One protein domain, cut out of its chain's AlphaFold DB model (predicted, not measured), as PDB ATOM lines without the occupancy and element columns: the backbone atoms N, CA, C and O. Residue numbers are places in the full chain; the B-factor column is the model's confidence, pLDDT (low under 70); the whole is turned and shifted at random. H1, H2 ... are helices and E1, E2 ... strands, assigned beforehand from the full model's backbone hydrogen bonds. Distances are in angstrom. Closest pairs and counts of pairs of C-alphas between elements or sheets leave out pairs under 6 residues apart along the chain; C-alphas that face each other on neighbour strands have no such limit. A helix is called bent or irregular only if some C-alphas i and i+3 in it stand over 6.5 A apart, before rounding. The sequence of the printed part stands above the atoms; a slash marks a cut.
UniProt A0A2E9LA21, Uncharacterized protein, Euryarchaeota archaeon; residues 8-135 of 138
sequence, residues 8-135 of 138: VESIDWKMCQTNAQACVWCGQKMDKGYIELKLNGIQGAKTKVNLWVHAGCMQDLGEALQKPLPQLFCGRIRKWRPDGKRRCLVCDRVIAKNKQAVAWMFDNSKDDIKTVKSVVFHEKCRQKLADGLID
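What this domain is: This is residues 8 to 135 of the 138 residues of an uncharacterized protein of Euryarchaeota archaeon (UniProt A0A2E9LA21). Two small twisted sheets, E1 E2 E3 and E4 E5 E6, meet where edge strand E6 comes near the first sheet, and a pair of helices, H1 and H2, lies side by side and antiparallel along one side. The printed part has 128 residues, with two named helices and six named strands in the order E1 E2 E3 H1 E4 E5 E6 H2 along the chain; its class is mixed, helices and strands, with under half of the residues in named elements. Each sheet is an antiparallel meander, each strand the neighbour of the one before. The whole is compact, radius of gyration of the C-alphas 13.8 A, spanning 43 by 32 by 25 A.

Where its parts are: Find C-alpha 8 at (-55.640, -1.640, 28.897); E1 runs from there to residue 15, 18.7 A, and bends by 57 degrees at residue 11. Next come E2, residues 35 to 43, 24.3 A, and E3, residues 47 to 53, 20.2 A. H1, residues 55 to 66, 18.1 A, is irregular, but only just: C-alphas 56 and 59 are 6.9 A apart. Look then for E4, 77 to 80, E5, 103 to 107, E6, 118 to 122, and H2, 125 to 134, ending at (-51.531, -15.542, 16.503).

How they stand to each other: Look across E1 and E2 at N 12 and O 38, 2.9 A, and across E2 and E3 at N 39 and O 51, 2.8 A. H1 is on this sheet; the closest C-alphas of H1 and E2 are Ala 55 and Glu 36, 5.1 A. H1 and H2 touch, closest C-alphas Gly 62 and Ala 130, 4.0 A, opposite ways at 37 degrees, only just a steep tilt. H2 only grazes the sheet E4 E5 E6, where N 78 and O 105 are 2.9 A apart and N 104 and O 121 3.0 A. The closest C-alphas of E1 and E6, Val 8 and Val 119, are 5.9 A apart. In H2 every O i to N i+4 pair is within hydrogen-bond range, in H1 6 of 8.

The domain as a whole: The C-alphas farthest apart, Gly 33 and Lys 99, are 44.1 A apart. The printed part has no cut; the links E1 to E2 and E4 to E5 are long. Confidence is under 70 at residues 8 to 9, 42 to 46, 99 to 101 and 109 to 116.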
ATOM      1  N   VAL A   8     -55.319  -1.451  30.311       61.00
ATOM      2  CA  VAL A   8     -55.640  -1.640  28.897       61.00
ATOM      3  C   VAL A   8     -57.084  -2.118  28.880       61.00
ATOM      4  O   VAL A   8     -57.396  -3.082  29.569       61.00
ATOM      5  N   GLU A   9     -57.961  -1.366  28.231       62.28
ATOM      6  CA  GLU A   9     -59.398  -1.609  28.137       62.28
ATOM      7  C   GLU A   9     -59.742  -2.550  26.980       62.28
ATOM      8  O   GLU A   9     -60.632  -3.380  27.124       62.28
ATOM      9  N   SER A  10     -59.063  -2.422  25.834       73.62
ATOM     10  CA  SER A  10     -59.389  -3.199  24.633       73.62
ATOM     11  C   SER A  10     -58.194  -3.388  23.702       73.62
ATOM     12  O   SER A  10     -57.183  -2.680  23.792       73.62
ATOM     13  N   ILE A  11     -58.343  -4.347  22.795       83.00
ATOM     14  CA  ILE A  11     -57.464  -4.597  21.657       83.00
ATOM     15  C   ILE A  11     -58.344  -4.444  20.423       83.00
ATOM     16  O   ILE A  11     -59.329  -5.166  20.307       83.00
ATOM     17  N   ASP A  12     -58.005  -3.508  19.539       88.56
ATOM     18  CA  ASP A  12     -58.781  -3.258  18.325       88.56
ATOM     19  C   ASP A  12     -57.858  -3.203  17.104       88.56
ATOM     20  O   ASP A  12     -56.786  -2.591  17.162       88.56
ATOM     21  N   TRP A  13     -58.315  -3.722  15.968       89.62
ATOM     22  CA  TRP A  13     -57.746  -3.377  14.667       89.62
ATOM     23  C   TRP A  13     -58.259  -2.015  14.231       89.62
ATOM     24  O   TRP A  13     -59.466  -1.760  14.193       89.62
ATOM     25  N   LYS A  14     -57.345  -1.097  13.920       93.12
ATOM     26  CA  LYS A  14     -57.724   0.263  13.548       93.12
ATOM     27  C   LYS A  14     -56.771   0.843  12.525       93.12
ATOM     28  O   LYS A  14     -55.563   0.679  12.618       93.12
ATOM     29  N   MET A  15     -57.317   1.610  11.586       94.06
ATOM     30  CA  MET A  15     -56.488   2.388  10.675       94.06
ATOM     31  C   MET A  15     -55.710   3.459  11.450       94.06
ATOM     32  O   MET A  15     -56.309   4.313  12.118       94.06
ATOM     33  N   CYS A  16     -54.382   3.426  11.364       91.06
ATOM     34  CA  CYS A  16     -53.516   4.397  12.006       91.06
ATOM     35  C   CYS A  16     -53.619   5.751  11.289       91.06
ATOM     36  O   CYS A  16     -53.401   5.868  10.085       91.06
ATOM     37  N   GLN A  17     -53.959   6.802  12.037       88.81
ATOM     38  CA  GLN A  17     -54.155   8.158  11.502       88.81
ATOM     39  C   GLN A  17     -52.981   9.101  11.813       88.81
ATOM     40  O   GLN A  17     -53.066  10.302  11.558       88.81
ATOM     41  N   THR A  18     -51.888   8.587  12.386       82.19
ATOM     42  CA  THR A  18     -50.765   9.398  12.869       82.19
ATOM     43  C   THR A  18     -49.420   8.712  12.649       82.19
ATOM     44  O   THR A  18     -49.295   7.510  12.831       82.19
ATOM     45  N   ASN A  19     -48.398   9.502  12.332       82.81
ATOM     46  CA  ASN A  19     -46.991   9.090  12.303       82.81
ATOM     47  C   ASN A  19     -46.224   9.526  13.569       82.81
ATOM     48  O   ASN A  19     -45.001   9.409  13.646       82.81
ATOM     49  N   ALA A  20     -46.935  10.069  14.566       82.50
ATOM     50  CA  ALA A  20     -46.362  10.568  15.816       82.50
ATOM     51  C   ALA A  20     -46.304   9.496  16.919       82.50
ATOM     52  O   ALA A  20     -46.007   9.799  18.077       82.50
ATOM     53  N   GLN A  21     -46.631   8.250  16.585       83.00
ATOM     54  CA  GLN A  21     -46.540   7.097  17.473       83.00
ATOM     55  C   GLN A  21     -45.579   6.078  16.867       83.00
ATOM     56  O   GLN A  21     -45.326   6.102  15.666       83.00
ATOM     57  N   ALA A  22     -45.060   5.186  17.701       87.19
ATOM     58  CA  ALA A  22     -44.263   4.056  17.257       87.19
ATOM     59  C   ALA A  22     -44.890   2.752  17.728       87.19
ATOM     60  O   ALA A  22     -45.653   2.723  18.705       87.19
ATOM     61  N   CYS A  23     -44.525   1.692  17.028       88.81
ATOM     62  CA  CYS A  23     -44.871   0.334  17.370       88.81
ATOM     63  C   CYS A  23     -44.175  -0.075  18.670       88.81
ATOM     64  O   CYS A  23     -42.958   0.029  18.800       88.81
ATOM     65  N   VAL A  24     -44.940  -0.582  19.635       85.69
ATOM     66  CA  VAL A  24     -44.409  -1.008  20.939       85.69
ATOM     67  C   VAL A  24     -43.594  -2.308  20.854       85.69
ATOM     68  O   VAL A  24     -42.915  -2.669  21.812       85.69
ATOM     69  N   TRP A  25     -43.619  -3.002  19.714       89.56
ATOM     70  CA  TRP A  25     -42.727  -4.128  19.442       89.56
ATOM     71  C   TRP A  25     -41.377  -3.643  18.897       89.56
ATOM     72  O   TRP A  25     -40.373  -3.649  19.617       89.56
ATOM     73  N   CYS A  26     -41.353  -3.156  17.654       88.44
ATOM     74  CA  CYS A  26     -40.111  -2.842  16.944       88.44
ATOM     75  C   CYS A  26     -39.558  -1.435  17.240       88.44
ATOM     76  O   CYS A  26     -38.375  -1.185  17.024       88.44
ATOM     77  N   GLY A  27     -40.373  -0.515  17.768       85.19
ATOM     78  CA  GLY A  27     -39.993   0.881  18.021       85.19
ATOM     79  C   GLY A  27     -39.966   1.781  16.788       85.19
ATOM     80  O   GLY A  27     -39.686   2.970  16.920       85.19
ATOM     81  N   GLN A  28     -40.252   1.242  15.602       87.19
ATOM     82  CA  GLN A  28     -40.358   2.030  14.376       87.19
ATOM     83  C   GLN A  28     -41.652   2.843  14.376       87.19
ATOM     84  O   GLN A  28     -42.652   2.443  14.981       87.19
ATOM     85  N   LYS A  29     -41.633   3.995  13.699       87.88
ATOM     86  CA  LYS A  29     -42.815   4.857  13.571       87.88
ATOM     87  C   LYS A  29     -43.973   4.086  12.938       87.88
ATOM     88  O   LYS A  29     -43.769   3.225  12.090       87.88
ATOM     89  N   MET A  30     -45.186   4.407  13.371       89.44
ATOM     90  CA  MET A  30     -46.394   3.914  12.722       89.44
ATOM     91  C   MET A  30     -46.588   4.632  11.389       89.44
ATOM     92  O   MET A  30     -46.395   5.850  11.312       89.44
ATOM     93  N   ASP A  31     -47.045   3.899  10.380       86.38
ATOM     94  CA  ASP A  31     -47.382   4.466   9.082       86.38
ATOM     95  C   ASP A  31     -48.853   4.884   9.045       86.38
ATOM     96  O   ASP A  31     -49.752   4.187   9.526       86.38
ATOM     97  N   LYS A  32     -49.119   6.069   8.492       90.88
ATOM     98  CA  LYS A  32     -50.488   6.574   8.362       90.88
ATOM     99  C   LYS A  32     -51.193   5.844   7.216       90.88
ATOM    100  O   LYS A  32     -50.642   5.747   6.128       90.88
ATOM    101  N   GLY A  33     -52.435   5.418   7.442       91.81
ATOM    102  CA  GLY A  33     -53.291   4.796   6.424       91.81
ATOM    103  C   GLY A  33     -53.310   3.267   6.441       91.81
ATOM    104  O   GLY A  33     -54.133   2.677   5.749       91.81
ATOM    105  N   TYR A  34     -52.484   2.626   7.268       91.81
ATOM    106  CA  TYR A  34     -52.463   1.170   7.420       91.81
ATOM    107  C   TYR A  34     -53.367   0.718   8.568       91.81
ATOM    108  O   TYR A  34     -53.546   1.448   9.548       91.81
ATOM    109  N   ILE A  35     -53.972  -0.465   8.431       92.50
ATOM    110  CA  ILE A  35     -54.701  -1.126   9.518       92.50
ATOM    111  C   ILE A  35     -53.670  -1.779  10.429       92.50
ATOM    112  O   ILE A  35     -52.897  -2.621   9.993       92.50
ATOM    113  N   GLU A  36     -53.672  -1.359  11.685       93.44
ATOM    114  CA  GLU A  36     -52.673  -1.728  12.675       93.44
ATOM    115  C   GLU A  36     -53.367  -2.133  13.972       93.44
ATOM    116  O   GLU A  36     -54.532  -1.787  14.218       93.44
ATOM    117  N   LEU A  37     -52.644  -2.833  14.839       90.81
ATOM    118  CA  LEU A  37     -53.189  -3.254  16.116       90.81
ATOM    119  C   LEU A  37     -53.082  -2.124  17.136       90.81
ATOM    120  O   LEU A  37     -52.017  -1.536  17.354       90.81
ATOM    121  N   LYS A  38     -54.186  -1.855  17.825       90.25
ATOM    122  CA  LYS A  38     -54.290  -0.811  18.834       90.25
ATOM    123  C   LYS A  38     -54.611  -1.405  20.200       90.25
ATOM    124  O   LYS A  38     -55.697  -1.921  20.437       90.25
ATOM    125  N   LEU A  39     -53.675  -1.260  21.130       87.75
ATOM    126  CA  LEU A  39     -53.820  -1.646  22.532       87.75
ATOM    127  C   LEU A  39     -54.310  -0.423  23.318       87.75
ATOM    128  O   LEU A  39     -53.515   0.463  23.651       87.75
ATOM    129  N   ASN A  40     -55.614  -0.315  23.570       83.31
ATOM    130  CA  ASN A  40     -56.213   0.846  24.237       83.31
ATOM    131  C   ASN A  40     -56.176   0.691  25.740       83.31
ATOM    132  O   ASN A  40     -56.541  -0.353  26.241       83.31
ATOM    133  N   GLY A  41     -55.850   1.745  26.475       75.12
ATOM    134  CA  GLY A  41     -55.722   1.692  27.916       75.12
ATOM    135  C   GLY A  41     -56.052   2.955  28.668       75.12
ATOM    136  O   GLY A  41     -56.610   3.883  28.101       75.12
ATOM    137  N   ILE A  42     -55.712   2.981  29.955       69.38
ATOM    138  CA  ILE A  42     -56.000   4.089  30.869       69.38
ATOM    139  C   ILE A  42     -54.684   4.606  31.476       69.38
ATOM    140  O   ILE A  42     -53.737   3.866  31.707       69.38
ATOM    141  N   GLN A  43     -54.589   5.909  31.714       67.00
ATOM    142  CA  GLN A  43     -53.559   6.587  32.493       67.00
ATOM    143  C   GLN A  43     -54.239   7.378  33.609       67.00
ATOM    144  O   GLN A  43     -55.186   8.127  33.364       67.00
ATOM    145  N   GLY A  44     -53.732   7.265  34.838       62.00
ATOM    146  CA  GLY A  44     -54.290   8.002  35.974       62.00
ATOM    147  C   GLY A  44     -55.751   7.630  36.247       62.00
ATOM    148  O   GLY A  44     -56.123   6.468  36.120       62.00
ATOM    149  N   ALA A  45     -56.569   8.608  36.647       60.72
ATOM    150  CA  ALA A  45     -57.948   8.346  37.052       60.72
ATOM    151  C   ALA A  45     -58.880   8.001  35.877       60.72
ATOM    152  O   ALA A  45     -59.787   7.200  36.078       60.72
ATOM    153  N   LYS A  46     -58.695   8.599  34.681       67.25
ATOM    154  CA  LYS A  46     -59.622   8.447  33.529       67.25
ATOM    155  C   LYS A  46     -59.021   8.727  32.136       67.25
ATOM    156  O   LYS A  46     -59.766   8.803  31.163       67.25
ATOM    157  N   THR A  47     -57.714   8.941  31.985       72.56
ATOM    158  CA  THR A  47     -57.169   9.355  30.680       72.56
ATOM    159  C   THR A  47     -56.993   8.147  29.773       72.56
ATOM    160  O   THR A  47     -56.119   7.326  30.022       72.56
ATOM    161  N   LYS A  48     -57.780   8.034  28.699       74.38
ATOM    162  CA  LYS A  48     -57.578   6.961  27.721       74.38
ATOM    163  C   LYS A  48     -56.277   7.163  26.953       74.38
ATOM    164  O   LYS A  48     -55.975   8.257  26.481       74.38
ATOM    165  N   VAL A  49     -55.518   6.094  26.802       78.06
ATOM    166  CA  VAL A  49     -54.264   6.056  26.052       78.06
ATOM    167  C   VAL A  49     -54.265   4.880  25.097       78.06
ATOM    168  O   VAL A  49     -55.166   4.053  25.113       78.06
ATOM    169  N   ASN A  50     -53.259   4.797  24.240       83.81
ATOM    170  CA  ASN A  50     -53.074   3.639  23.386       83.81
ATOM    171  C   ASN A  50     -51.603   3.444  23.043       83.81
ATOM    172  O   ASN A  50     -50.836   4.415  22.970       83.81
ATOM    173  N   LEU A  51     -51.261   2.182  22.821       85.94
ATOM    174  CA  LEU A  51     -50.052   1.742  22.145       85.94
ATOM    175  C   LEU A  51     -50.450   1.087  20.828       85.94
ATOM    176  O   LEU A  51     -51.539   0.529  20.718       85.94
ATOM    177  N   TRP A  52     -49.562   1.180  19.851       89.06
ATOM    178  CA  TRP A  52     -49.747   0.554  18.553       89.06
ATOM    179  C   TRP A  52     -48.759  -0.588  18.386       89.06
ATOM    180  O   TRP A  52     -47.663  -0.538  18.944       89.06
ATOM    181  N   VAL A  53     -49.147  -1.594  17.619       90.88
ATOM    182  CA  VAL A  53     -48.266  -2.646  17.117       90.88
ATOM    183  C   VAL A  53     -48.498  -2.713  15.614       90.88
ATOM    184  O   VAL A  53     -49.651  -2.685  15.184       90.88
ATOM    185  N   HIS A  54     -47.423  -2.777  14.826       92.81
ATOM    186  CA  HIS A  54     -47.569  -3.030  13.396       92.81
ATOM    187  C   HIS A  54     -48.219  -4.401  13.171       92.81
ATOM    188  O   HIS A  54     -47.871  -5.350  13.872       92.81
ATOM    189  N   ALA A  55     -49.077  -4.545  12.168       92.00
ATOM    190  CA  ALA A  55     -49.711  -5.803  11.796       92.00
ATOM    191  C   ALA A  55     -48.653  -6.893  11.565       92.00
ATOM    192  O   ALA A  55     -48.734  -7.975  12.138       92.00
ATOM    193  N   GLY A  56     -47.577  -6.559  10.841       92.12
ATOM    194  CA  GLY A  56     -46.448  -7.469  10.614       92.12
ATOM    195  C   GLY A  56     -45.611  -7.787  11.861       92.12
ATOM    196  O   GLY A  56     -44.885  -8.768  11.870       92.12
ATOM    197  N   CYS A  57     -45.714  -6.993  12.930       92.31
ATOM    198  CA  CYS A  57     -45.041  -7.253  14.209       92.31
ATOM    199  C   CYS A  57     -45.891  -8.101  15.170       92.31
ATOM    200  O   CYS A  57     -45.427  -8.449  16.257       92.31
ATOM    201  N   MET A  58     -47.152  -8.373  14.819       90.75
ATOM    202  CA  MET A  58     -48.107  -9.024  15.708       90.75
ATOM    203  C   MET A  58     -47.702 -10.464  16.029       90.75
ATOM    204  O   MET A  58     -47.712 -10.845  17.200       90.75
ATOM    205  N   GLN A  59     -47.305 -11.227  15.008       89.81
ATOM    206  CA  GLN A  59     -46.905 -12.621  15.169       89.81
ATOM    207  C   GLN A  59     -45.704 -12.744  16.112       89.81
ATOM    208  O   GLN A  59     -45.789 -13.451  17.114       89.81
ATOM    209  N   ASP A  60     -44.634 -11.983  15.866       92.44
ATOM    210  CA  ASP A  60     -43.441 -11.981  16.720       92.44
ATOM    211  C   ASP A  60     -43.767 -11.604  18.171       92.44
ATOM    212  O   ASP A  60     -43.252 -12.201  19.122       92.44
ATOM    213  N   LEU A  61     -44.648 -10.614  18.359       91.31
ATOM    214  CA  LEU A  61     -45.116 -10.223  19.682       91.31
ATOM    215  C   LEU A  61     -45.867 -11.374  20.362       91.31
ATOM    216  O   LEU A  61     -45.610 -11.661  21.534       91.31
ATOM    217  N   GLY A  62     -46.779 -12.032  19.645       91.31
ATOM    218  CA  GLY A  62     -47.494 -13.206  20.130       91.31
ATOM    219  C   GLY A  62     -46.530 -14.315  20.541       91.31
ATOM    220  O   GLY A  62     -46.580 -14.791  21.674       91.31
ATOM    221  N   GLU A  63     -45.585 -14.670  19.673       92.56
ATOM    222  CA  GLU A  63     -44.604 -15.726  19.922       92.56
ATOM    223  C   GLU A  63     -43.728 -15.414  21.134       92.56
ATOM    224  O   GLU A  63     -43.530 -16.272  22.003       92.56
ATOM    225  N   ALA A  64     -43.246 -14.172  21.243       92.44
ATOM    226  CA  ALA A  64     -42.458 -13.720  22.380       92.44
ATOM    227  C   ALA A  64     -43.228 -13.892  23.689       92.44
ATOM    228  O   ALA A  64     -42.669 -14.391  24.669       92.44
ATOM    229  N   LEU A  65     -44.516 -13.539  23.707       90.69
ATOM    230  CA  LEU A  65     -45.365 -13.671  24.886       90.69
ATOM    231  C   LEU A  65     -45.569 -15.123  25.322       90.69
ATOM    232  O   LEU A  65     -45.792 -15.358  26.503       90.69
ATOM    233  N   GLN A  66     -45.424 -16.118  24.456       90.12
ATOM    234  CA  GLN A  66     -45.498 -17.517  24.894       90.12
ATOM    235  C   GLN A  66     -44.234 -17.968  25.642       90.12
ATOM    236  O   GLN A  66     -44.272 -18.891  26.460       90.12
ATOM    237  N   LYS A  67     -43.092 -17.308  25.417       91.00
ATOM    238  CA  LYS A  67     -41.801 -17.725  25.985       91.00
ATOM    239  C   LYS A  67     -41.724 -17.440  27.485       91.00
ATOM    240  O   LYS A  67     -42.281 -16.454  27.944       91.00
ATOM    241  N   PRO A  68     -40.989 -18.219  28.296       87.56
ATOM    242  CA  PRO A  68     -40.848 -17.947  29.735       87.56
ATOM    243  C   PRO A  68     -40.239 -16.572  30.064       87.56
ATOM    244  O   PRO A  68     -40.541 -15.984  31.103       87.56
ATOM    245  N   LEU A  69     -39.391 -16.049  29.171       87.38
ATOM    246  CA  LEU A  69     -38.650 -14.796  29.338       87.38
ATOM    247  C   LEU A  69     -38.844 -13.865  28.118       87.38
ATOM    248  O   LEU A  69     -37.888 -13.617  27.382       87.38
ATOM    249  N   PRO A  70     -40.059 -13.329  27.883       88.38
ATOM    250  CA  PRO A  70     -40.381 -12.494  26.719       88.38
ATOM    251  C   PRO A  70     -39.513 -11.227  26.616       88.38
ATOM    252  O   PRO A  70     -39.251 -10.734  25.524       88.38
ATOM    253  N   GLN A  71     -39.001 -10.715  27.739       86.88
ATOM    254  CA  GLN A  71     -38.106  -9.552  27.774       86.88
ATOM    255  C   GLN A  71     -36.776  -9.762  27.039       86.88
ATOM    256  O   GLN A  71     -36.112  -8.781  26.712       86.88
ATOM    257  N   LEU A  72     -36.371 -11.016  26.805       88.19
ATOM    258  CA  LEU A  72     -35.175 -11.329  26.020       88.19
ATOM    259  C   LEU A  72     -35.403 -11.135  24.515       88.19
ATOM    260  O   LEU A  72     -34.442 -10.916  23.789       88.19
ATOM    261  N   PHE A  73     -36.659 -11.172  24.063       88.69
ATOM    262  CA  PHE A  73     -37.039 -10.996  22.659       88.69
ATOM    263  C   PHE A  73     -37.295  -9.530  22.323       88.69
ATOM    264  O   PHE A  73     -36.987  -9.075  21.228       88.69
ATOM    265  N   CYS A  74     -37.823  -8.762  23.279       85.56
ATOM    266  CA  CYS A  74     -38.003  -7.331  23.104       85.56
ATOM    267  C   CYS A  74     -37.788  -6.578  24.417       85.56
ATOM    268  O   CYS A  74     -38.509  -6.752  25.400       85.56
ATOM    269  N   GLY A  75     -36.826  -5.650  24.410       82.19
ATOM    270  CA  GLY A  75     -36.468  -4.838  25.576       82.19
ATOM    271  C   GLY A  75     -37.528  -3.813  26.010       82.19
ATOM    272  O   GLY A  75     -37.259  -3.045  26.944       82.19
ATOM    273  N   ARG A  76     -38.679  -3.762  25.325       82.69
ATOM    274  CA  ARG A  76     -39.893  -3.015  25.704       82.69
ATOM    275  C   ARG A  76     -40.841  -3.857  26.560       82.69
ATOM    276  O   ARG A  76     -41.704  -3.287  27.218       82.69
ATOM    277  N   ILE A  77     -40.658  -5.180  26.598       86.31
ATOM    278  CA  ILE A  77     -41.366  -6.092  27.501       86.31
ATOM    279  C   ILE A  77     -40.576  -6.194  28.801       86.31
ATOM    280  O   ILE A  77     -39.388  -6.512  28.788       86.31
ATOM    281  N   ARG A  78     -41.208  -5.938  29.947       85.50
ATOM    282  CA  ARG A  78     -40.541  -6.040  31.255       85.50
ATOM    283  C   ARG A  78     -41.437  -6.677  32.299       85.50
ATOM    284  O   ARG A  78     -42.650  -6.467  32.297       85.50
ATOM    285  N   LYS A  79     -40.821  -7.393  33.243       84.81
ATOM    286  CA  LYS A  79     -41.500  -7.776  34.485       84.81
ATOM    287  C   LYS A  79     -41.810  -6.519  35.290       84.81
ATOM    288  O   LYS A  79     -40.970  -5.632  35.436       84.81
ATOM    289  N   TRP A  80     -43.016  -6.463  35.829       82.69
ATOM    290  CA  TRP A  80     -43.515  -5.357  36.627       82.69
ATOM    291  C   TRP A  80     -44.136  -5.889  37.921       82.69
ATOM    292  O   TRP A  80     -44.861  -6.885  37.916       82.69
ATOM    293  N   ARG A  81     -43.841  -5.227  39.047       82.81
ATOM    294  CA  ARG A  81     -44.366  -5.597  40.366       82.81
ATOM    295  C   ARG A  81     -45.712  -4.908  40.618       82.81
ATOM    296  O   ARG A  81     -45.736  -3.675  40.646       82.81
ATOM    297  N   PRO A  82     -46.794  -5.659  40.885       83.69
ATOM    298  CA  PRO A  82     -48.111  -5.079  41.092       83.69
ATOM    299  C   PRO A  82     -48.227  -4.142  42.289       83.69
ATOM    300  O   PRO A  82     -47.680  -4.405  43.360       83.69
ATOM    301  N   ASP A  83     -48.996  -3.067  42.120       82.88
ATOM    302  CA  ASP A  83     -49.293  -2.081  43.163       82.88
ATOM    303  C   ASP A  83     -50.760  -2.086  43.615       82.88
ATOM    304  O   ASP A  83     -51.114  -1.322  44.513       82.88
ATOM    305  N   GLY A  84     -51.593  -2.961  43.038       83.69
ATOM    306  CA  GLY A  84     -52.997  -3.123  43.412       83.69
ATOM    307  C   GLY A  84     -53.937  -2.079  42.816       83.69
ATOM    308  O   GLY A  84     -55.095  -2.033  43.212       83.69
ATOM    309  N   LYS A  85     -53.468  -1.235  41.886       79.81
ATOM    310  CA  LYS A  85     -54.272  -0.132  41.326       79.81
ATOM    311  C   LYS A  85     -54.695  -0.343  39.873       79.81
ATOM    312  O   LYS A  85     -55.517   0.406  39.359       79.81
ATOM    313  N   ARG A  86     -54.094  -1.309  39.179       78.25
ATOM    314  CA  ARG A  86     -54.094  -1.382  37.707       78.25
ATOM    315  C   ARG A  86     -54.854  -2.595  37.232       78.25
ATOM    316  O   ARG A  86     -54.737  -3.643  37.852       78.25
ATOM    317  N   ARG A  87     -55.598  -2.466  36.137       80.38
ATOM    318  CA  ARG A  87     -56.371  -3.565  35.545       80.38
ATOM    319  C   ARG A  87     -55.568  -4.244  34.439       80.38
ATOM    320  O   ARG A  87     -54.798  -3.596  33.733       80.38
ATOM    321  N   CYS A  88     -55.706  -5.558  34.338       83.25
ATOM    322  CA  CYS A  88     -55.054  -6.361  33.313       83.25
ATOM    323  C   CYS A  88     -55.733  -6.178  31.958       83.25
ATOM    324  O   CYS A  88     -56.947  -6.318  31.881       83.25
ATOM    325  N   LEU A  89     -54.933  -6.019  30.900       81.56
ATOM    326  CA  LEU A  89     -55.407  -5.916  29.515       81.56
ATOM    327  C   LEU A  89     -56.423  -6.975  29.099       81.56
ATOM    328  O   LEU A  89     -57.399  -6.697  28.424       81.56
ATOM    329  N   VAL A  90     -56.163  -8.213  29.487       83.38
ATOM    330  CA  VAL A  90     -56.832  -9.366  28.888       83.38
ATOM    331  C   VAL A  90     -58.106  -9.752  29.634       83.38
ATOM    332  O   VAL A  90     -59.007 -10.355  29.060       83.38
ATOM    333  N   CYS A  91     -58.167  -9.488  30.942       84.69
ATOM    334  CA  CYS A  91     -59.283  -9.923  31.785       84.69
ATOM    335  C   CYS A  91     -59.966  -8.792  32.548       84.69
ATOM    336  O   CYS A  91     -60.888  -9.066  33.311       84.69
ATOM    337  N   ASP A  92     -59.472  -7.561  32.409       79.56
ATOM    338  CA  ASP A  92     -60.000  -6.354  33.045       79.56
ATOM    339  C   ASP A  92     -60.090  -6.432  34.590       79.56
ATOM    340  O   ASP A  92     -60.703  -5.613  35.271       79.56
ATOM    341  N   ARG A  93     -59.443  -7.418  35.220       84.69
ATOM    342  CA  ARG A  93     -59.375  -7.518  36.685       84.69
ATOM    343  C   ARG A  93     -58.191  -6.730  37.217       84.69
ATOM    344  O   ARG A  93     -57.141  -6.670  36.575       84.69
ATOM    345  N   VAL A  94     -58.355  -6.159  38.409       84.94
ATOM    346  CA  VAL A  94     -57.264  -5.498  39.132       84.94
ATOM    347  C   VAL A  94     -56.139  -6.504  39.386       84.94
ATOM    348  O   VAL A  94     -56.368  -7.595  39.908       84.94
ATOM    349  N   ILE A  95     -54.917  -6.119  39.031       85.38
ATOM    350  CA  ILE A  95     -53.693  -6.856  39.314       85.38
ATOM    351  C   ILE A  95     -53.331  -6.587  40.774       85.38
ATOM    352  O   ILE A  95     -52.772  -5.540  41.118       85.38
ATOM    353  N   ALA A  96     -53.705  -7.526  41.642       86.00
ATOM    354  CA  ALA A  96     -53.558  -7.394  43.085       86.00
ATOM    355  C   ALA A  96     -52.091  -7.208  43.502       86.00
ATOM    356  O   ALA A  96     -51.188  -7.871  42.988       86.00
ATOM    357  N   LYS A  97     -51.858  -6.335  44.490       85.88
ATOM    358  CA  LYS A  97     -50.551  -6.190  45.135       85.88
ATOM    359  C   LYS A  97     -50.311  -7.395  46.032       85.88
ATOM    360  O   LYS A  97     -50.817  -7.446  47.147       85.88
ATOM    361  N   ASN A  98     -49.505  -8.342  45.576       79.38
ATOM    362  CA  ASN A  98     -48.980  -9.386  46.447       79.38
ATOM    363  C   ASN A  98     -47.476  -9.592  46.178       79.38
ATOM    364  O   ASN A  98     -46.949  -9.146  45.156       79.38
ATOM    365  N   LYS A  99     -46.752 -10.199  47.129       63.50
ATOM    366  CA  LYS A  99     -45.287 -10.356  47.041       63.50
ATOM    367  C   LYS A  99     -44.836 -11.302  45.915       63.50
ATOM    368  O   LYS A  99     -43.687 -11.204  45.507       63.50
ATOM    369  N   GLN A 100     -45.721 -12.168  45.429       64.69
ATOM    370  CA  GLN A 100     -45.443 -13.201  44.425       64.69
ATOM    371  C   GLN A 100     -46.047 -12.883  43.046       64.69
ATOM    372  O   GLN A 100     -45.839 -13.628  42.093       64.69
ATOM    373  N   ALA A 101     -46.810 -11.796  42.917       67.75
ATOM    374  CA  ALA A 101     -47.542 -11.494  41.705       67.75
ATOM    375  C   ALA A 101     -46.561 -11.023  40.640       67.75
ATOM    376  O   ALA A 101     -45.876 -10.011  40.807       67.75
ATOM    377  N   VAL A 102     -46.534 -11.755  39.531       73.69
ATOM    378  CA  VAL A 102     -45.812 -11.365  38.329       73.69
ATOM    379  C   VAL A 102     -46.818 -10.788  37.345       73.69
ATOM    380  O   VAL A 102     -47.869 -11.369  37.054       73.69
ATOM    381  N   ALA A 103     -46.503  -9.594  36.872       82.12
ATOM    382  CA  ALA A 103     -47.184  -8.963  35.768       82.12
ATOM    383  C   ALA A 103     -46.138  -8.528  34.748       82.12
ATOM    384  O   ALA A 103     -44.963  -8.330  35.067       82.12
ATOM    385  N   TRP A 104     -46.588  -8.369  33.519       83.31
ATOM    386  CA  TRP A 104     -45.763  -7.905  32.420       83.31
ATOM    387  C   TRP A 104     -46.237  -6.537  31.978       83.31
ATOM    388  O   TRP A 104     -47.416  -6.199  32.117       83.31
ATOM    389  N   MET A 105     -45.298  -5.756  31.463       81.44
ATOM    390  CA  MET A 105     -45.529  -4.419  30.960       81.44
ATOM    391  C   MET A 105     -44.908  -4.277  29.576       81.44
ATOM    392  O   MET A 105     -43.758  -4.678  29.399       81.44
ATOM    393  N   PHE A 106     -45.635  -3.665  28.641       81.44
ATOM    394  CA  PHE A 106     -45.015  -3.056  27.463       81.44
ATOM    395  C   PHE A 106     -44.822  -1.570  27.715       81.44
ATOM    396  O   PHE A 106     -45.752  -0.925  28.201       81.44
ATOM    397  N   ASP A 107     -43.649  -1.027  27.401       75.19
ATOM    398  CA  ASP A 107     -43.377   0.407  27.481       75.19
ATOM    399  C   ASP A 107     -42.665   0.924  26.226       75.19
ATOM    400  O   ASP A 107     -41.726   0.307  25.737       75.19
ATOM    401  N   ASN A 108     -43.080   2.090  25.731       70.69
ATOM    402  CA  ASN A 108     -42.401   2.792  24.634       70.69
ATOM    403  C   ASN A 108     -41.362   3.809  25.169       70.69
ATOM    404  O   ASN A 108     -41.038   4.790  24.506       70.69
ATOM    405  N   SER A 109     -40.857   3.635  26.403       62.31
ATOM    406  CA  SER A 109     -40.007   4.646  27.065       62.31
ATOM    407  C   SER A 109     -38.610   4.803  26.456       62.31
ATOM    408  O   SER A 109     -37.847   5.671  26.887       62.31
ATOM    409  N   LYS A 110     -38.278   3.928  25.505       57.28
ATOM    410  CA  LYS A 110     -37.008   3.862  24.781       57.28
ATOM    411  C   LYS A 110     -37.079   4.479  23.379       57.28
ATOM    412  O   LYS A 110     -36.063   4.484  22.699       57.28
ATOM    413  N   ASP A 111     -38.241   4.973  22.961       61.22
ATOM    414  CA  ASP A 111     -38.456   5.481  21.605       61.22
ATOM    415  C   ASP A 111     -38.338   7.016  21.575       61.22
ATOM    416  O   ASP A 111     -38.648   7.671  22.573       61.22
ATOM    417  N   ASP A 112     -37.960   7.595  20.425       53.12
ATOM    418  CA  ASP A 112     -37.909   9.050  20.141       53.12
ATOM    419  C   ASP A 112     -39.311   9.703  20.087       53.12
ATOM    420  O   ASP A 112     -39.653  10.521  19.229       53.12
ATOM    421  N   ILE A 113     -40.184   9.317  21.011       58.09
ATOM    422  CA  ILE A 113     -41.569   9.750  21.095       58.09
ATOM    423  C   ILE A 113     -41.712  10.590  22.354       58.09
ATOM    424  O   ILE A 113     -41.342  10.185  23.456       58.09
ATOM    425  N   LYS A 114     -42.343  11.757  22.210       55.22
ATOM    426  CA  LYS A 114     -42.537  12.736  23.294       55.22
ATOM    427  C   LYS A 114     -43.287  12.187  24.521       55.22
ATOM    428  O   LYS A 114     -43.274  12.824  25.572       55.22
ATOM    429  N   THR A 115     -43.962  11.039  24.414       60.22
ATOM    430  CA  THR A 115     -44.824  10.489  25.472       60.22
ATOM    431  C   THR A 115     -44.505   9.031  25.793       60.22
ATOM    432  O   THR A 115     -44.715   8.155  24.951       60.22
ATOM    433  N   VAL A 116     -44.104   8.781  27.045       66.00
ATOM    434  CA  VAL A 116     -43.983   7.432  27.615       66.00
ATOM    435  C   VAL A 116     -45.371   6.887  27.943       66.00
ATOM    436  O   VAL A 116     -46.102   7.485  28.728       66.00
ATOM    437  N   LYS A 117     -45.705   5.745  27.361       74.69
ATOM    438  CA  LYS A 117     -46.945   4.993  27.469       74.69
ATOM    439  C   LYS A 117     -46.616   3.539  27.787       74.69
ATOM    440  O   LYS A 117     -45.589   3.013  27.362       74.69
ATOM    441  N   SER A 118     -47.493   2.904  28.548       77.94
ATOM    442  CA  SER A 118     -47.341   1.517  28.950       77.94
ATOM    443  C   SER A 118     -48.680   0.849  29.209       77.94
ATOM    444  O   SER A 118     -49.699   1.505  29.428       77.94
ATOM    445  N   VAL A 119     -48.651  -0.471  29.154       80.81
ATOM    446  CA  VAL A 119     -49.798  -1.368  29.274       80.81
ATOM    447  C   VAL A 119     -49.391  -2.578  30.105       80.81
ATOM    448  O   VAL A 119     -48.223  -2.953  30.061       80.81
ATOM    449  N   VAL A 120     -50.310  -3.171  30.880       84.12
ATOM    450  CA  VAL A 120     -49.984  -4.264  31.817       84.12
ATOM    451  C   VAL A 120     -50.946  -5.446  31.738       84.12
ATOM    452  O   VAL A 120     -52.136  -5.285  31.461       84.12
ATOM    453  N   PHE A 121     -50.445  -6.642  32.041       85.69
ATOM    454  CA  PHE A 121     -51.237  -7.871  32.098       85.69
ATOM    455  C   PHE A 121     -50.693  -8.861  33.137       85.69
ATOM    456  O   PHE A 121     -49.511  -8.833  33.482       85.69
ATOM    457  N   HIS A 122     -51.567  -9.725  33.664       88.44
ATOM    458  CA  HIS A 122     -51.161 -10.815  34.558       88.44
ATOM    459  C   HIS A 122     -50.242 -11.801  33.833       88.44
ATOM    460  O   HIS A 122     -50.461 -12.061  32.653       88.44
ATOM    461  N   GLU A 123     -49.334 -12.451  34.568       88.25
ATOM    462  CA  GLU A 123     -48.566 -13.609  34.078       88.25
ATOM    463  C   GLU A 123     -49.457 -14.612  33.332       88.25
ATOM    464  O   GLU A 123     -49.268 -14.870  32.152       88.25
ATOM    465  N   LYS A 124     -50.527 -15.088  33.982       88.50
ATOM    466  CA  LYS A 124     -51.452 -16.070  33.391       88.50
ATOM    467  C   LYS A 124     -52.241 -15.561  32.181       88.50
ATOM    468  O   LYS A 124     -52.766 -16.349  31.408       88.50
ATOM    469  N   CYS A 125     -52.385 -14.245  32.044       88.00
ATOM    470  CA  CYS A 125     -53.120 -13.639  30.937       88.00
ATOM    471  C   CYS A 125     -52.248 -13.452  29.697       88.00
ATOM    472  O   CYS A 125     -52.781 -13.202  28.623       88.00
ATOM    473  N   ARG A 126     -50.929 -13.581  29.843       88.12
ATOM    474  CA  ARG A 126     -49.967 -13.469  28.755       88.12
ATOM    475  C   ARG A 126     -50.242 -14.469  27.637       88.12
ATOM    476  O   ARG A 126     -50.253 -14.063  26.486       88.12
ATOM    477  N   GLN A 127     -50.505 -15.732  27.981       87.56
ATOM    478  CA  GLN A 127     -50.794 -16.769  26.988       87.56
ATOM    479  C   GLN A 127     -52.058 -16.430  26.197       87.56
ATOM    480  O   GLN A 127     -52.009 -16.364  24.982       87.56
ATOM    481  N   LYS A 128     -53.148 -16.060  26.880       87.50
ATOM    482  CA  LYS A 128     -54.390 -15.653  26.210       87.50
ATOM    483  C   LYS A 128     -54.201 -14.442  25.282       87.50
ATOM    484  O   LYS A 128     -54.863 -14.359  24.256       87.50
ATOM    485  N   LEU A 129     -53.326 -13.497  25.641       86.56
ATOM    486  CA  LEU A 129     -52.951 -12.411  24.732       86.56
ATOM    487  C   LEU A 129     -52.172 -12.941  23.529       86.56
ATOM    488  O   LEU A 129     -52.488 -12.567  22.413       86.56
ATOM    489  N   ALA A 130     -51.178 -13.800  23.755       88.69
ATOM    490  CA  ALA A 130     -50.380 -14.401  22.694       88.69
ATOM    491  C   ALA A 130     -51.245 -15.157  21.681       88.69
ATOM    492  O   ALA A 130     -51.104 -14.936  20.485       88.69
ATOM    493  N   ASP A 131     -52.163 -15.991  22.169       86.75
ATOM    494  CA  ASP A 131     -53.082 -16.768  21.339       86.75
ATOM    495  C   ASP A 131     -53.935 -15.832  20.474       86.75
ATOM    496  O   ASP A 131     -54.060 -16.037  19.273       86.75
ATOM    497  N   GLY A 132     -54.433 -14.738  21.064       83.62
ATOM    498  CA  GLY A 132     -55.222 -13.746  20.340       83.62
ATOM    499  C   GLY A 132     -54.437 -12.900  19.324       83.62
ATOM    500  O   GLY A 132     -55.039 -12.200  18.524       83.62
ATOM    501  N   LEU A 133     -53.105 -12.923  19.362       85.25
ATOM    502  CA  LEU A 133     -52.244 -12.252  18.380       85.25
ATOM    503  C   LEU A 133     -51.758 -13.209  17.286       85.25
ATOM    504  O   LEU A 133     -51.142 -12.772  16.324       85.25
ATOM    505  N   ILE A 134     -51.962 -14.513  17.457       80.06
ATOM    506  CA  ILE A 134     -51.531 -15.542  16.503       80.06
ATOM    507  C   ILE A 134     -52.732 -16.168  15.791       80.06
ATOM    508  O   ILE A 134     -52.559 -16.774  14.736       80.06
ATOM    509  N   ASP A 135     -53.945 -16.014  16.328       70.19
ATOM    510  CA  ASP A 135     -55.160 -16.472  15.665       70.19
ATOM    511  C   ASP A 135     -55.340 -15.738  14.321       70.19
ATOM    512  O   ASP A 135     -55.521 -14.519  14.309       70.19
TER     513      ASP A 135